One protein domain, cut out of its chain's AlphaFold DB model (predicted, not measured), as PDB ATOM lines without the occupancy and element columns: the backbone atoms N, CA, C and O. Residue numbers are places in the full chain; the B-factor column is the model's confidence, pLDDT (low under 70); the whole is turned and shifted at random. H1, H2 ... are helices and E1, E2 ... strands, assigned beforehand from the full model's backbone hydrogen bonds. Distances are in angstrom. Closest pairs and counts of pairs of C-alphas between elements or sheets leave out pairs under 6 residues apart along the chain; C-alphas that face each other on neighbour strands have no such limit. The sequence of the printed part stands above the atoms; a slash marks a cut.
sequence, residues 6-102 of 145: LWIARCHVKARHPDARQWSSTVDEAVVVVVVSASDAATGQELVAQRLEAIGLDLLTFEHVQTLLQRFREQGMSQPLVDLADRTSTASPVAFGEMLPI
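Overview. This is residues 6 to 102 of the 145 residues of an uncharacterized protein of Halomonas elongata (UniProt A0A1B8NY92). A strongly twisted sheet of four strands curls round one helix, H1, which lies along one face, while two short helices, H2 and H3, pack at one end of the sheet on its other face. The length of the model runs from H2 at one end to the loop of residues 16 to 28 at the other. The printed part has 97 residues, with three named helices and four named strands in the order E1, E2, H1, E3, H2, H3, E4; the sheet, antiparallel throughout, has the order E3, E1, E2, E4. The class is mixed, helices and strands. The whole is compact, with a radius of gyration of the C-alphas of 13.0 A, and its outline is elongated, 38 by 23 by 21 A.

Along the chain. E1, residues 6 to 15, begins at C-alpha 6 (337.913, 434.999, 405.627), is 25.8 A long and bends by 59 degrees at residue 12. E2, residues 29 to 38, is 25.6 A long. H1, residues 41 to 53, begins at C-alpha 41 (340.367, 426.319, 409.564) and is 18.2 A long. E3, residues 57 to 67, is 24.0 A long and bends by 76 degrees at residue 60. H2 is residues 68 to 75, H3 residues 79 to 87. E4, residues 94 to 101, is 20.1 A long and ends at C-alpha 101 (317.153, 421.095, 402.766).

Arrangement. E1 and E2 form a hairpin, with N 9 and O 34 3.0 A apart. E3, an edge strand, is the antiparallel neighbour of E1, with N 10 and O 63 at 2.9 A. E4, the other edge strand, is the antiparallel neighbour of E2, with N 35 and O 95 at 2.9 A. H1 is on the sheet; its closest C-alphas to E3 are those of Ala 49 and Leu 59, 5.7 A. E2, H1 and E3 make a split strand-helix-strand unit, two strands running the same way with E1 between them, and its crossover is right-handed. The domain has three layers, helices on both faces of a sheet: H2 and H3 on one face, H1 on the other. H2 has a height over the sheet of 9.0 A and is over none of the strands; the C-alphas of Trp 7 and Leu 68 are 5.5 A apart. H3, at a height over the sheet of 8.3 A, is over E2 and only just over E4, with 3 of its C-alphas there; the C-alphas of Leu 84 and Ala 95 are 5.8 A apart. H2 and H3 are only just apart, 8.4 A at the closest. In H1, H2 and H3 every O i to N i+4 pair is within hydrogen-bond range.

Size, cuts and confidence. The C-alphas farthest apart are those of Pro 18 and Arg 73, 38.9 A. The printed part has no cut, and the link from E1 to E2, 13 residues, is long. The mean pLDDT of the printed part is 91.2, and no printed residue is under 70.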
ATOM      1  N   LEU A   6     339.267 435.459 405.903       92.00
ATOM      2  CA  LEU A   6     337.913 434.999 405.627       92.00
ATOM      3  C   LEU A   6     337.987 433.619 404.984       92.00
ATOM      4  O   LEU A   6     338.597 433.438 403.927       92.00
ATOM      5  N   TRP A   7     337.335 432.659 405.620       94.06
ATOM      6  CA  TRP A   7     337.229 431.279 405.181       94.06
ATOM      7  C   TRP A   7     335.819 431.011 404.687       94.06
ATOM      8  O   TRP A   7     334.850 431.496 405.267       94.06
ATOM      9  N   ILE A   8     335.711 430.225 403.626       94.00
ATOM     10  CA  ILE A   8     334.456 429.696 403.107       94.00
ATOM     11  C   ILE A   8     334.449 428.201 403.393       94.00
ATOM     12  O   ILE A   8     335.456 427.526 403.177       94.00
ATOM     13  N   ALA A   9     333.313 427.691 403.854       94.38
ATOM     14  CA  ALA A   9     333.089 426.261 403.988       94.38
ATOM     15  C   ALA A   9     331.652 425.898 403.615       94.38
ATOM     16  O   ALA A   9     330.738 426.725 403.659       94.38
ATOM     17  N   ARG A  10     331.458 424.633 403.251       94.38
ATOM     18  CA  ARG A  10     330.144 424.013 403.107       94.38
ATOM     19  C   ARG A  10     329.895 423.157 404.340       94.38
ATOM     20  O   ARG A  10     330.694 422.282 404.663       94.38
ATOM     21  N   CYS A  11     328.785 423.411 405.015       94.94
ATOM     22  CA  CYS A  11     328.389 422.688 406.210       94.94
ATOM     23  C   CYS A  11     327.154 421.844 405.927       94.94
ATOM     24  O   CYS A  11     326.183 422.337 405.348       94.94
ATOM     25  N   HIS A  12     327.178 420.597 406.381       95.12
ATOM     26  CA  HIS A  12     325.969 419.809 406.565       95.12
ATOM     27  C   HIS A  12     325.501 420.010 408.003       95.12
ATOM     28  O   HIS A  12     326.279 419.818 408.941       95.12
ATOM     29  N   VAL A  13     324.253 420.431 408.172       95.44
ATOM     30  CA  VAL A  13     323.655 420.709 409.474       95.44
ATOM     31  C   VAL A  13     322.394 419.893 409.692       95.44
ATOM     32  O   VAL A  13     321.683 419.568 408.743       95.44
ATOM     33  N   LYS A  14     322.104 419.612 410.960       94.88
ATOM     34  CA  LYS A  14     320.882 418.940 411.392       94.88
ATOM     35  C   LYS A  14     320.161 419.749 412.458       94.88
ATOM     36  O   LYS A  14     320.788 420.221 413.398       94.88
ATOM     37  N   ALA A  15     318.850 419.901 412.344       94.69
ATOM     38  CA  ALA A  15     318.045 420.535 413.375       94.69
ATOM     39  C   ALA A  15     317.854 419.600 414.579       94.69
ATOM     40  O   ALA A  15     317.412 418.462 414.423       94.69
ATOM     41  N   ARG A  16     318.141 420.094 415.794       93.31
ATOM     42  CA  ARG A  16     317.861 419.361 417.045       93.31
ATOM     43  C   ARG A  16     316.362 419.253 417.315       93.31
ATOM     44  O   ARG A  16     315.896 418.266 417.882       93.31
ATOM     45  N   HIS A  17     315.612 420.277 416.907       90.50
ATOM     46  CA  HIS A  17     314.164 420.366 417.055       90.50
ATOM     47  C   HIS A  17     313.526 420.970 415.795       90.50
ATOM     48  O   HIS A  17     314.162 421.796 415.136       90.50
ATOM     49  N   PRO A  18     312.258 420.638 415.490       87.56
ATOM     50  CA  PRO A  18     311.533 421.182 414.340       87.56
ATOM     51  C   PRO A  18     311.526 422.714 414.251       87.56
ATOM     52  O   PRO A  18     311.532 423.253 413.146       87.56
ATOM     53  N   ASP A  19     311.539 423.393 415.401       89.75
ATOM     54  CA  ASP A  19     311.490 424.857 415.515       89.75
ATOM     55  C   ASP A  19     312.831 425.537 415.196       89.75
ATOM     56  O   ASP A  19     312.870 426.733 414.924       89.75
ATOM     57  N   ALA A  20     313.939 424.787 415.213       89.12
ATOM     58  CA  ALA A  20     315.262 425.293 414.838       89.12
ATOM     59  C   ALA A  20     315.463 425.336 413.313       89.12
ATOM     60  O   ALA A  20     316.445 425.900 412.824       89.12
ATOM     61  N   ARG A  21     314.545 424.733 412.546       88.81
ATOM     62  CA  ARG A  21     314.616 424.698 411.085       88.81
ATOM     63  C   ARG A  21     314.420 426.097 410.522       88.81
ATOM     64  O   ARG A  21     313.421 426.759 410.784       88.81
ATOM     65  N   GLN A  22     315.366 426.513 409.689       87.50
ATOM     66  CA  GLN A  22     315.287 427.773 408.939       87.50
ATOM     67  C   GLN A  22     314.858 427.553 407.483       87.50
ATOM     68  O   GLN A  22     314.881 428.475 406.672       87.50
ATOM     69  N   TRP A  23     314.470 426.324 407.146       90.75
ATOM     70  CA  TRP A  23     314.030 425.904 405.825       90.75
ATOM     71  C   TRP A  23     312.606 425.351 405.894       90.75
ATOM     72  O   TRP A  23     312.133 424.912 406.938       90.75
ATOM     73  N   SER A  24     311.911 425.366 404.756       83.25
ATOM     74  CA  SER A  24     310.474 425.047 404.694       83.25
ATOM     75  C   SER A  24     310.152 423.543 404.644       83.25
ATOM     76  O   SER A  24     308.986 423.166 404.699       83.25
ATOM     77  N   SER A  25     311.159 422.676 404.507       84.88
ATOM     78  CA  SER A  25     310.979 421.216 404.415       84.88
ATOM     79  C   SER A  25     310.787 420.556 405.787       84.88
ATOM     80  O   SER A  25     311.242 421.065 406.808       84.88
ATOM     81  N   THR A  26     310.157 419.379 405.802       83.88
ATOM     82  CA  THR A  26     310.017 418.529 406.997       83.88
ATOM     83  C   THR A  26     311.260 417.696 407.302       83.88
ATOM     84  O   THR A  26     311.288 417.030 408.334       83.88
ATOM     85  N   VAL A  27     312.253 417.687 406.410       88.12
ATOM     86  CA  VAL A  27     313.537 417.011 406.631       88.12
ATOM     87  C   VAL A  27     314.354 417.805 407.646       88.12
ATOM     88  O   VAL A  27     314.364 419.032 407.594       88.12
ATOM     89  N   ASP A  28     315.039 417.126 408.562       90.88
ATOM     90  CA  ASP A  28     315.815 417.789 409.620       90.88
ATOM     91  C   ASP A  28     317.251 418.128 409.201       90.88
ATOM     92  O   ASP A  28     317.973 418.758 409.964       90.88
ATOM     93  N   GLU A  29     317.658 417.753 407.993       92.94
ATOM     94  CA  GLU A  29     319.005 417.936 407.450       92.94
ATOM     95  C   GLU A  29     319.029 418.970 406.317       92.94
ATOM     96  O   GLU A  29     318.150 419.006 405.448       92.94
ATOM     97  N   ALA A  30     320.055 419.822 406.324       93.62
ATOM     98  CA  ALA A  30     320.247 420.882 405.344       93.62
ATOM     99  C   ALA A  30     321.731 421.147 405.070       93.62
ATOM    100  O   ALA A  30     322.609 420.893 405.892       93.62
ATOM    101  N   VAL A  31     322.013 421.714 403.904       93.56
ATOM    102  CA  VAL A  31     323.334 422.208 403.522       93.56
ATOM    103  C   VAL A  31     323.331 423.724 403.595       93.56
ATOM    104  O   VAL A  31     322.395 424.376 403.136       93.56
ATOM    105  N   VAL A  32     324.411 424.292 404.119       94.69
ATOM    106  CA  VAL A  32     324.610 425.739 404.175       94.69
ATOM    107  C   VAL A  32     326.039 426.099 403.801       94.69
ATOM    108  O   VAL A  32     326.993 425.421 404.182       94.69
ATOM    109  N   VAL A  33     326.195 427.176 403.036       94.00
ATOM    110  CA  VAL A  33     327.502 427.796 402.805       94.00
ATOM    111  C   VAL A  33     327.744 428.818 403.903       94.00
ATOM    112  O   VAL A  33     326.878 429.647 404.182       94.00
ATOM    113  N   VAL A  34     328.919 428.767 404.520       94.88
ATOM    114  CA  VAL A  34     329.297 429.663 405.612       94.88
ATOM    115  C   VAL A  34     330.537 430.455 405.252       94.88
ATOM    116  O   VAL A  34     331.446 429.941 404.596       94.88
ATOM    117  N   VAL A  35     330.570 431.702 405.710       94.94
ATOM    118  CA  VAL A  35     331.779 432.525 405.731       94.94
ATOM    119  C   VAL A  35     332.158 432.765 407.183       94.94
ATOM    120  O   VAL A  35     331.307 433.131 407.994       94.94
ATOM    121  N   VAL A  36     333.423 432.529 407.523       95.44
ATOM    122  CA  VAL A  36     333.935 432.700 408.884       95.44
ATOM    123  C   VAL A  36     335.247 433.474 408.889       95.44
ATOM    124  O   VAL A  36     336.156 433.188 408.115       95.44
ATOM    125  N   SER A  37     335.353 434.463 409.775       94.44
ATOM    126  CA  SER A  37     336.601 435.172 410.049       94.44
ATOM    127  C   SER A  37     337.375 434.444 411.145       94.44
ATOM    128  O   SER A  37     336.972 434.462 412.310       94.44
ATOM    129  N   ALA A  38     338.487 433.809 410.777       92.75
ATOM    130  CA  ALA A  38     339.304 433.008 411.683       92.75
ATOM    131  C   ALA A  38     340.784 433.032 411.281       92.75
ATOM    132  O   ALA A  38     341.138 433.339 410.143       92.75
ATOM    133  N   SER A  39     341.660 432.708 412.231       91.06
ATOM    134  CA  SER A  39     343.104 432.600 411.978       91.06
ATOM    135  C   SER A  39     343.483 431.309 411.247       91.06
ATOM    136  O   SER A  39     344.491 431.275 410.554       91.06
ATOM    137  N   ASP A  40     342.673 430.263 411.380       90.62
ATOM    138  CA  ASP A  40     342.875 428.962 410.751       90.62
ATOM    139  C   ASP A  40     341.537 428.213 410.619       90.62
ATOM    140  O   ASP A  40     340.520 428.599 411.209       90.62
ATOM    141  N   ALA A  41     341.547 427.128 409.846       89.19
ATOM    142  CA  ALA A  41     340.367 426.319 409.564       89.19
ATOM    143  C   ALA A  41     339.765 425.637 410.806       89.19
ATOM    144  O   ALA A  41     338.542 425.542 410.892       89.19
ATOM    145  N   ALA A  42     340.582 425.187 411.765       92.06
ATOM    146  CA  ALA A  42     340.090 424.504 412.963       92.06
ATOM    147  C   ALA A  42     339.371 425.493 413.886       92.06
ATOM    148  O   ALA A  42     338.235 425.248 414.291       92.06
ATOM    149  N   THR A  43     339.967 426.669 414.102       93.25
ATOM    150  CA  THR A  43     339.309 427.781 414.804       93.25
ATOM    151  C   THR A  43     338.005 428.181 414.099       93.25
ATOM    152  O   THR A  43     336.988 428.428 414.748       93.25
ATOM    153  N   GLY A  44     338.004 428.227 412.762       92.88
ATOM    154  CA  GLY A  44     336.804 428.510 411.972       92.88
ATOM    155  C   GLY A  44     335.694 427.475 412.182       92.88
ATOM    156  O   GLY A  44     334.541 427.850 412.399       92.88
ATOM    157  N   GLN A  45     336.038 426.186 412.178       95.06
ATOM    158  CA  GLN A  45     335.099 425.094 412.423       95.06
ATOM    159  C   GLN A  45     334.487 425.169 413.827       95.06
ATOM    160  O   GLN A  45     333.272 425.030 413.969       95.06
ATOM    161  N   GLU A  46     335.294 425.430 414.859       95.38
ATOM    162  CA  GLU A  46     334.808 425.575 416.236       95.38
ATOM    163  C   GLU A  46     333.825 426.743 416.380       95.38
ATOM    164  O   GLU A  46     332.770 426.593 416.999       95.38
ATOM    165  N   LEU A  47     334.131 427.897 415.775       95.00
ATOM    166  CA  LEU A  47     333.242 429.064 415.783       95.00
ATOM    167  C   LEU A  47     331.910 428.773 415.087       95.00
ATOM    168  O   LEU A  47     330.849 429.163 415.582       95.00
ATOM    169  N   VAL A  48     331.955 428.080 413.948       96.12
ATOM    170  CA  VAL A  48     330.755 427.671 413.210       96.12
ATOM    171  C   VAL A  48     329.924 426.694 414.037       96.12
ATOM    172  O   VAL A  48     328.721 426.908 414.178       96.12
ATOM    173  N   ALA A  49     330.547 425.681 414.646       96.00
ATOM    174  CA  ALA A  49     329.863 424.704 415.490       96.00
ATOM    175  C   ALA A  49     329.169 425.367 416.692       96.00
ATOM    176  O   ALA A  49     327.980 425.147 416.908       96.00
ATOM    177  N   GLN A  50     329.866 426.251 417.416       95.81
ATOM    178  CA  GLN A  50     329.288 426.994 418.545       95.81
ATOM    179  C   GLN A  50     328.105 427.863 418.111       95.81
ATOM    180  O   GLN A  50     327.096 427.969 418.811       95.81
ATOM    181  N   ARG A  51     328.216 428.507 416.943       95.00
ATOM    182  CA  ARG A  51     327.155 429.378 416.444       95.00
ATOM    183  C   ARG A  51     325.931 428.589 415.983       95.00
ATOM    184  O   ARG A  51     324.822 429.058 416.226       95.00
ATOM    185  N   LEU A  52     326.129 427.431 415.353       95.19
ATOM    186  CA  LEU A  52     325.060 426.499 414.979       95.19
ATOM    187  C   LEU A  52     324.353 425.949 416.221       95.19
ATOM    188  O   LEU A  52     323.126 425.983 416.293       95.19
ATOM    189  N   GLU A  53     325.109 425.551 417.240       94.69
ATOM    190  CA  GLU A  53     324.537 425.057 418.490       94.69
ATOM    191  C   GLU A  53     323.656 426.114 419.173       94.69
ATOM    192  O   GLU A  53     322.549 425.811 419.619       94.69
ATOM    193  N   ALA A  54     324.091 427.379 419.176       93.81
ATOM    194  CA  ALA A  54     323.321 428.489 419.740       93.81
ATOM    195  C   ALA A  54     321.963 428.726 419.048       93.81
ATOM    196  O   ALA A  54     321.085 429.355 419.638       93.81
ATOM    197  N   ILE A  55     321.787 428.245 417.812       93.19
ATOM    198  CA  ILE A  55     320.524 428.311 417.059       93.19
ATOM    199  C   ILE A  55     319.813 426.951 416.969       93.19
ATOM    200  O   ILE A  55     318.856 426.814 416.214       93.19
ATOM    201  N   GLY A  56     320.252 425.954 417.746       94.19
ATOM    202  CA  GLY A  56     319.620 424.635 417.815       94.19
ATOM    203  C   GLY A  56     319.955 423.703 416.647       94.19
ATOM    204  O   GLY A  56     319.191 422.774 416.378       94.19
ATOM    205  N   LEU A  57     321.071 423.943 415.956       95.69
ATOM    206  CA  LEU A  57     321.561 423.113 414.859       95.69
ATOM    207  C   LEU A  57     322.854 422.387 415.252       95.69
ATOM    208  O   LEU A  57     323.725 422.955 415.906       95.69
ATOM    209  N   ASP A  58     323.001 421.148 414.798       94.88
ATOM    210  CA  ASP A  58     324.226 420.362 414.906       94.88
ATOM    211  C   ASP A  58     325.020 420.423 413.606       94.88
ATOM    212  O   ASP A  58     324.457 420.292 412.519       94.88
ATOM    213  N   LEU A  59     326.338 420.586 413.718       95.81
ATOM    214  CA  LEU A  59     327.262 420.474 412.594       95.81
ATOM    215  C   LEU A  59     327.597 418.995 412.358       95.81
ATOM    216  O   LEU A  59     328.256 418.375 413.188       95.81
ATOM    217  N   LEU A  60     327.166 418.444 411.223       93.75
ATOM    218  CA  LEU A  60     327.462 417.066 410.828       93.75
ATOM    219  C   LEU A  60     328.777 416.968 410.051       93.75
ATOM    220  O   LEU A  60     329.606 416.109 410.342       93.75
ATOM    221  N   THR A  61     328.979 417.852 409.071       93.06
ATOM    222  CA  THR A  61     330.211 417.901 408.271       93.06
ATOM    223  C   THR A  61     330.655 419.336 408.016       93.06
ATOM    224  O   THR A  61     329.835 420.253 407.931       93.06
ATOM    225  N   PHE A  62     331.969 419.520 407.891       92.56
ATOM    226  CA  PHE A  62     332.619 420.791 407.585       92.56
ATOM    227  C   PHE A  62     333.616 420.562 406.445       92.56
ATOM    228  O   PHE A  62     334.706 420.036 406.655       92.56
ATOM    229  N   GLU A  63     333.206 420.885 405.222       91.50
ATOM    230  CA  GLU A  63     333.900 420.483 403.998       91.50
ATOM    231  C   GLU A  63     334.159 421.672 403.072       91.50
ATOM    232  O   GLU A  63     333.636 422.771 403.268       91.50
ATOM    233  N   HIS A  64     334.962 421.440 402.027       85.38
ATOM    234  CA  HIS A  64     335.321 422.450 401.024       85.38
ATOM    235  C   HIS A  64     335.881 423.736 401.650       85.38
ATOM    236  O   HIS A  64     335.560 424.847 401.230       85.38
ATOM    237  N   VAL A  65     336.703 423.561 402.686       89.00
ATOM    238  CA  VAL A  65     337.275 424.657 403.463       89.00
ATOM    239  C   VAL A  65     338.403 425.298 402.673       89.00
ATOM    240  O   VAL A  65     339.422 424.666 402.400       89.00
ATOM    241  N   GLN A  66     338.232 426.565 402.322       91.38
ATOM    242  CA  GLN A  66     339.256 427.343 401.636       91.38
ATOM    243  C   GLN A  66     339.144 428.819 401.998       91.38
ATOM    244  O   GLN A  66     338.091 429.291 402.431       91.38
ATOM    245  N   THR A  67     340.219 429.577 401.805       90.25
ATOM    246  CA  THR A  67     340.150 431.028 401.991       90.25
ATOM    247  C   THR A  67     339.327 431.669 400.875       90.25
ATOM    248  O   THR A  67     339.290 431.202 399.730       90.25
ATOM    249  N   LEU A  68     338.679 432.786 401.190       88.69
ATOM    250  CA  LEU A  68     337.876 433.553 400.243       88.69
ATOM    251  C   LEU A  68     338.731 434.065 399.067       88.69
ATOM    252  O   LEU A  68     338.291 434.048 397.916       88.69
ATOM    253  N   LEU A  69     339.995 434.416 399.333       87.31
ATOM    254  CA  LEU A  69     340.979 434.775 398.306       87.31
ATOM    255  C   LEU A  69     341.287 433.613 397.357       87.31
ATOM    256  O   LEU A  69     341.359 433.818 396.144       87.31
ATOM    257  N   GLN A  70     341.460 432.399 397.888       88.19
ATOM    258  CA  GLN A  70     341.675 431.213 397.063       88.19
ATOM    259  C   GLN A  70     340.452 430.940 396.180       88.19
ATOM    260  O   GLN A  70     340.589 430.760 394.971       88.19
ATOM    261  N   ARG A  71     339.245 431.014 396.757       88.12
ATOM    262  CA  ARG A  71     337.984 430.814 396.028       88.12
ATOM    263  C   ARG A  71     337.812 431.798 394.875       88.12
ATOM    264  O   ARG A  71     337.423 431.387 393.781       88.12
ATOM    265  N   PHE A  72     338.120 433.073 395.116       87.31
ATOM    266  CA  PHE A  72     338.059 434.118 394.099       87.31
ATOM    267  C   PHE A  72     339.002 433.830 392.927       87.31
ATOM    268  O   PHE A  72     338.597 433.954 391.774       87.31
ATOM    269  N   ARG A  73     340.242 433.412 393.214       89.00
ATOM    270  CA  ARG A  73     341.246 433.113 392.182       89.00
ATOM    271  C   ARG A  73     340.873 431.909 391.321       89.00
ATOM    272  O   ARG A  73     341.129 431.931 390.124       89.00
ATOM    273  N   GLU A  74     340.307 430.870 391.925       88.38
ATOM    274  CA  GLU A  74     340.036 429.606 391.232       88.38
ATOM    275  C   GLU A  74     338.715 429.622 390.457       88.38
ATOM    276  O   GLU A  74     338.629 429.056 389.373       88.38
ATOM    277  N   GLN A  75     337.666 430.228 391.020       86.94
ATOM    278  CA  GLN A  75     336.300 430.065 390.502       86.94
ATOM    279  C   GLN A  75     335.434 431.330 390.670       86.94
ATOM    280  O   GLN A  75     334.209 431.262 390.559       86.94
ATOM    281  N   GLY A  76     336.052 432.489 390.931       85.75
ATOM    282  CA  GLY A  76     335.370 433.778 391.068       85.75
ATOM    283  C   GLY A  76     334.552 433.930 392.357       85.75
ATOM    284  O   GLY A  76     334.520 433.043 393.210       85.75
ATOM    285  N   MET A  77     333.894 435.083 392.503       83.56
ATOM    286  CA  MET A  77     332.984 435.392 393.614       83.56
ATOM    287  C   MET A  77     331.573 435.604 393.073       83.56
ATOM    288  O   MET A  77     331.358 436.441 392.198       83.56
ATOM    289  N   SER A  78     330.613 434.847 393.600       87.62
ATOM    290  CA  SER A  78     329.195 435.106 393.354       87.62
ATOM    291  C   SER A  78     328.705 436.227 394.273       87.62
ATOM    292  O   SER A  78     329.221 436.393 395.379       87.62
ATOM    293  N   GLN A  79     327.688 436.980 393.845       87.38
ATOM    294  CA  GLN A  79     327.115 438.053 394.668       87.38
ATOM    295  C   GLN A  79     326.680 437.572 396.070       87.38
ATOM    296  O   GLN A  79     327.054 438.219 397.042       87.38
ATOM    297  N   PRO A  80     326.031 436.398 396.232       87.31
ATOM    298  CA  PRO A  80     325.692 435.889 397.562       87.31
ATOM    299  C   PRO A  80     326.905 435.664 398.477       87.31
ATOM    300  O   PRO A  80     326.798 435.830 399.689       87.31
ATOM    301  N   LEU A  81     328.066 435.289 397.921       88.00
ATOM    302  CA  LEU A  81     329.303 435.134 398.694       88.00
ATOM    303  C   LEU A  81     329.898 436.483 399.107       88.00
ATOM    304  O   LEU A  81     330.429 436.589 400.210       88.00
ATOM    305  N   VAL A  82     329.786 437.508 398.255       89.31
ATOM    306  CA  VAL A  82     330.163 438.889 398.606       89.31
ATOM    307  C   VAL A  82     329.297 439.378 399.766       89.31
ATOM    308  O   VAL A  82     329.824 439.782 400.797       89.31
ATOM    309  N   ASP A  83     327.977 439.221 399.658       90.88
ATOM    310  CA  ASP A  83     327.031 439.656 400.690       90.88
ATOM    311  C   ASP A  83     327.228 438.897 402.021       90.88
ATOM    312  O   ASP A  83     326.921 439.400 403.106       90.88
ATOM    313  N   LEU A  84     327.719 437.654 401.975       91.00
ATOM    314  CA  LEU A  84     328.110 436.897 403.169       91.00
ATOM    315  C   LEU A  84     329.404 437.422 403.793       91.00
ATOM    316  O   LEU A  84     329.481 437.558 405.017       91.00
ATOM    317  N   ALA A  85     330.400 437.727 402.965       89.50
ATOM    318  CA  ALA A  85     331.659 438.300 403.417       89.50
ATOM    319  C   ALA A  85     331.435 439.660 404.091       89.50
ATOM    320  O   ALA A  85     331.926 439.867 405.197       89.50
ATOM    321  N   ASP A  86     330.607 440.526 403.502       89.12
ATOM    322  CA  ASP A  86     330.300 441.857 404.044       89.12
ATOM    323  C   ASP A  86     329.549 441.806 405.384       89.12
ATOM    324  O   ASP A  86     329.701 442.689 406.232       89.12
ATOM    325  N   ARG A  87     328.757 440.752 405.622       89.62
ATOM    326  CA  ARG A  87     328.096 440.514 406.919       89.62
ATOM    327  C   ARG A  87     329.041 439.951 407.982       89.62
ATOM    328  O   ARG A  87     328.691 439.947 409.164       89.62
ATOM    329  N   THR A  88     330.221 439.487 407.583       89.12
ATOM    330  CA  THR A  88     331.218 438.939 408.498       89.12
ATOM    331  C   THR A  88     332.059 440.068 409.081       89.12
ATOM    332  O   THR A  88     332.701 440.832 408.370       89.12
ATOM    333  N   SER A  89     332.079 440.181 410.405       84.75
ATOM    334  CA  SER A  89     332.848 441.212 411.107       84.75
ATOM    335  C   SER A  89     333.461 440.664 412.389       84.75
ATOM    336  O   SER A  89     333.165 439.556 412.822       84.75
ATOM    337  N   THR A  90     334.292 441.458 413.064       80.94
ATOM    338  CA  THR A  90     334.844 441.062 414.370       80.94
ATOM    339  C   THR A  90     333.760 440.834 415.430       80.94
ATOM    340  O   THR A  90     333.962 440.018 416.324       80.94
ATOM    341  N   ALA A  91     332.618 441.522 415.323       84.31
ATOM    342  CA  ALA A  91     331.474 441.354 416.220       84.31
ATOM    343  C   ALA A  91     330.567 440.173 415.824       84.31
ATOM    344  O   ALA A  91     329.910 439.592 416.683       84.31
ATOM    345  N   SER A  92     330.542 439.809 414.538       87.81
ATOM    346  CA  SER A  92     329.805 438.657 414.010       87.81
ATOM    347  C   SER A  92     330.726 437.846 413.096       87.81
ATOM    348  O   SER A  92     330.696 438.033 411.877       87.81
ATOM    349  N   PRO A  93     331.585 436.982 413.668       90.88
ATOM    350  CA  PRO A  93     332.649 436.322 412.917       90.88
ATOM    351  C   PRO A  93     332.147 435.208 412.001       90.88
ATOM    352  O   PRO A  93     332.940 434.698 411.225       90.88
ATOM    353  N   VAL A  94     330.869 434.827 412.080       94.06
ATOM    354  CA  VAL A  94     330.254 433.775 411.262       94.06
ATOM    355  C   VAL A  94     329.027 434.344 410.556       94.06
ATOM    356  O   VAL A  94     328.151 434.921 411.207       94.06
ATOM    357  N   ALA A  95     328.945 434.141 409.245       94.25
ATOM    358  CA  ALA A  95     327.785 434.455 408.426       94.25
ATOM    359  C   ALA A  95     327.292 433.194 407.702       94.25
ATOM    360  O   ALA A  95     328.062 432.502 407.036       94.25
ATOM    361  N   PHE A  96     325.994 432.914 407.824       94.19
ATOM    362  CA  PHE A  96     325.339 431.789 407.159       94.19
ATOM    363  C   PHE A  96     324.630 432.255 405.893       94.19
ATOM    364  O   PHE A  96     323.924 433.271 405.894       94.19
ATOM    365  N   GLY A  97     324.834 431.503 404.816       92.56
ATOM    366  CA  GLY A  97     324.048 431.601 403.598       92.56
ATOM    367  C   GLY A  97     322.650 431.023 403.769       92.56
ATOM    368  O   GLY A  97     322.189 430.734 404.873       92.56
ATOM    369  N   GLU A  98     321.984 430.847 402.639       91.31
ATOM    370  CA  GLU A  98     320.717 430.131 402.586       91.31
ATOM    371  C   GLU A  98     320.909 428.663 402.999       91.31
ATOM    372  O   GLU A  98     321.878 428.013 402.592       91.31
ATOM    373  N   MET A  99     319.993 428.156 403.828       92.38
ATOM    374  CA  MET A  99     319.956 426.753 404.235       92.38
ATOM    375  C   MET A  99     319.059 425.977 403.278       92.38
ATOM    376  O   MET A  99     317.848 426.195 403.233       92.38
ATOM    377  N   LEU A 100     319.659 425.062 402.523       91.06
ATOM    378  CA  LEU A 100     318.963 424.259 401.527       91.06
ATOM    379  C   LEU A 100     318.713 422.858 402.091       91.06
ATOM    380  O   LEU A 100     319.681 422.171 402.423       91.06
ATOM    381  N   PRO A 101     317.450 422.413 402.223       90.75
ATOM    382  CA  PRO A 101     317.153 421.095 402.766       90.75
ATOM    383  C   PRO A 101     317.734 420.002 401.870       90.75
ATOM    384  O   PRO A 101     317.631 420.079 400.643       90.75
ATOM    385  N   ILE A 102     318.298 418.960 402.482       86.75
ATOM    386  CA  ILE A 102     318.695 417.765 401.741       86.75
ATOM    387  C   ILE A 102     317.426 416.969 401.481       86.75
ATOM    388  O   ILE A 102     316.925 416.244 402.337       86.75
TER     389      ILE A 102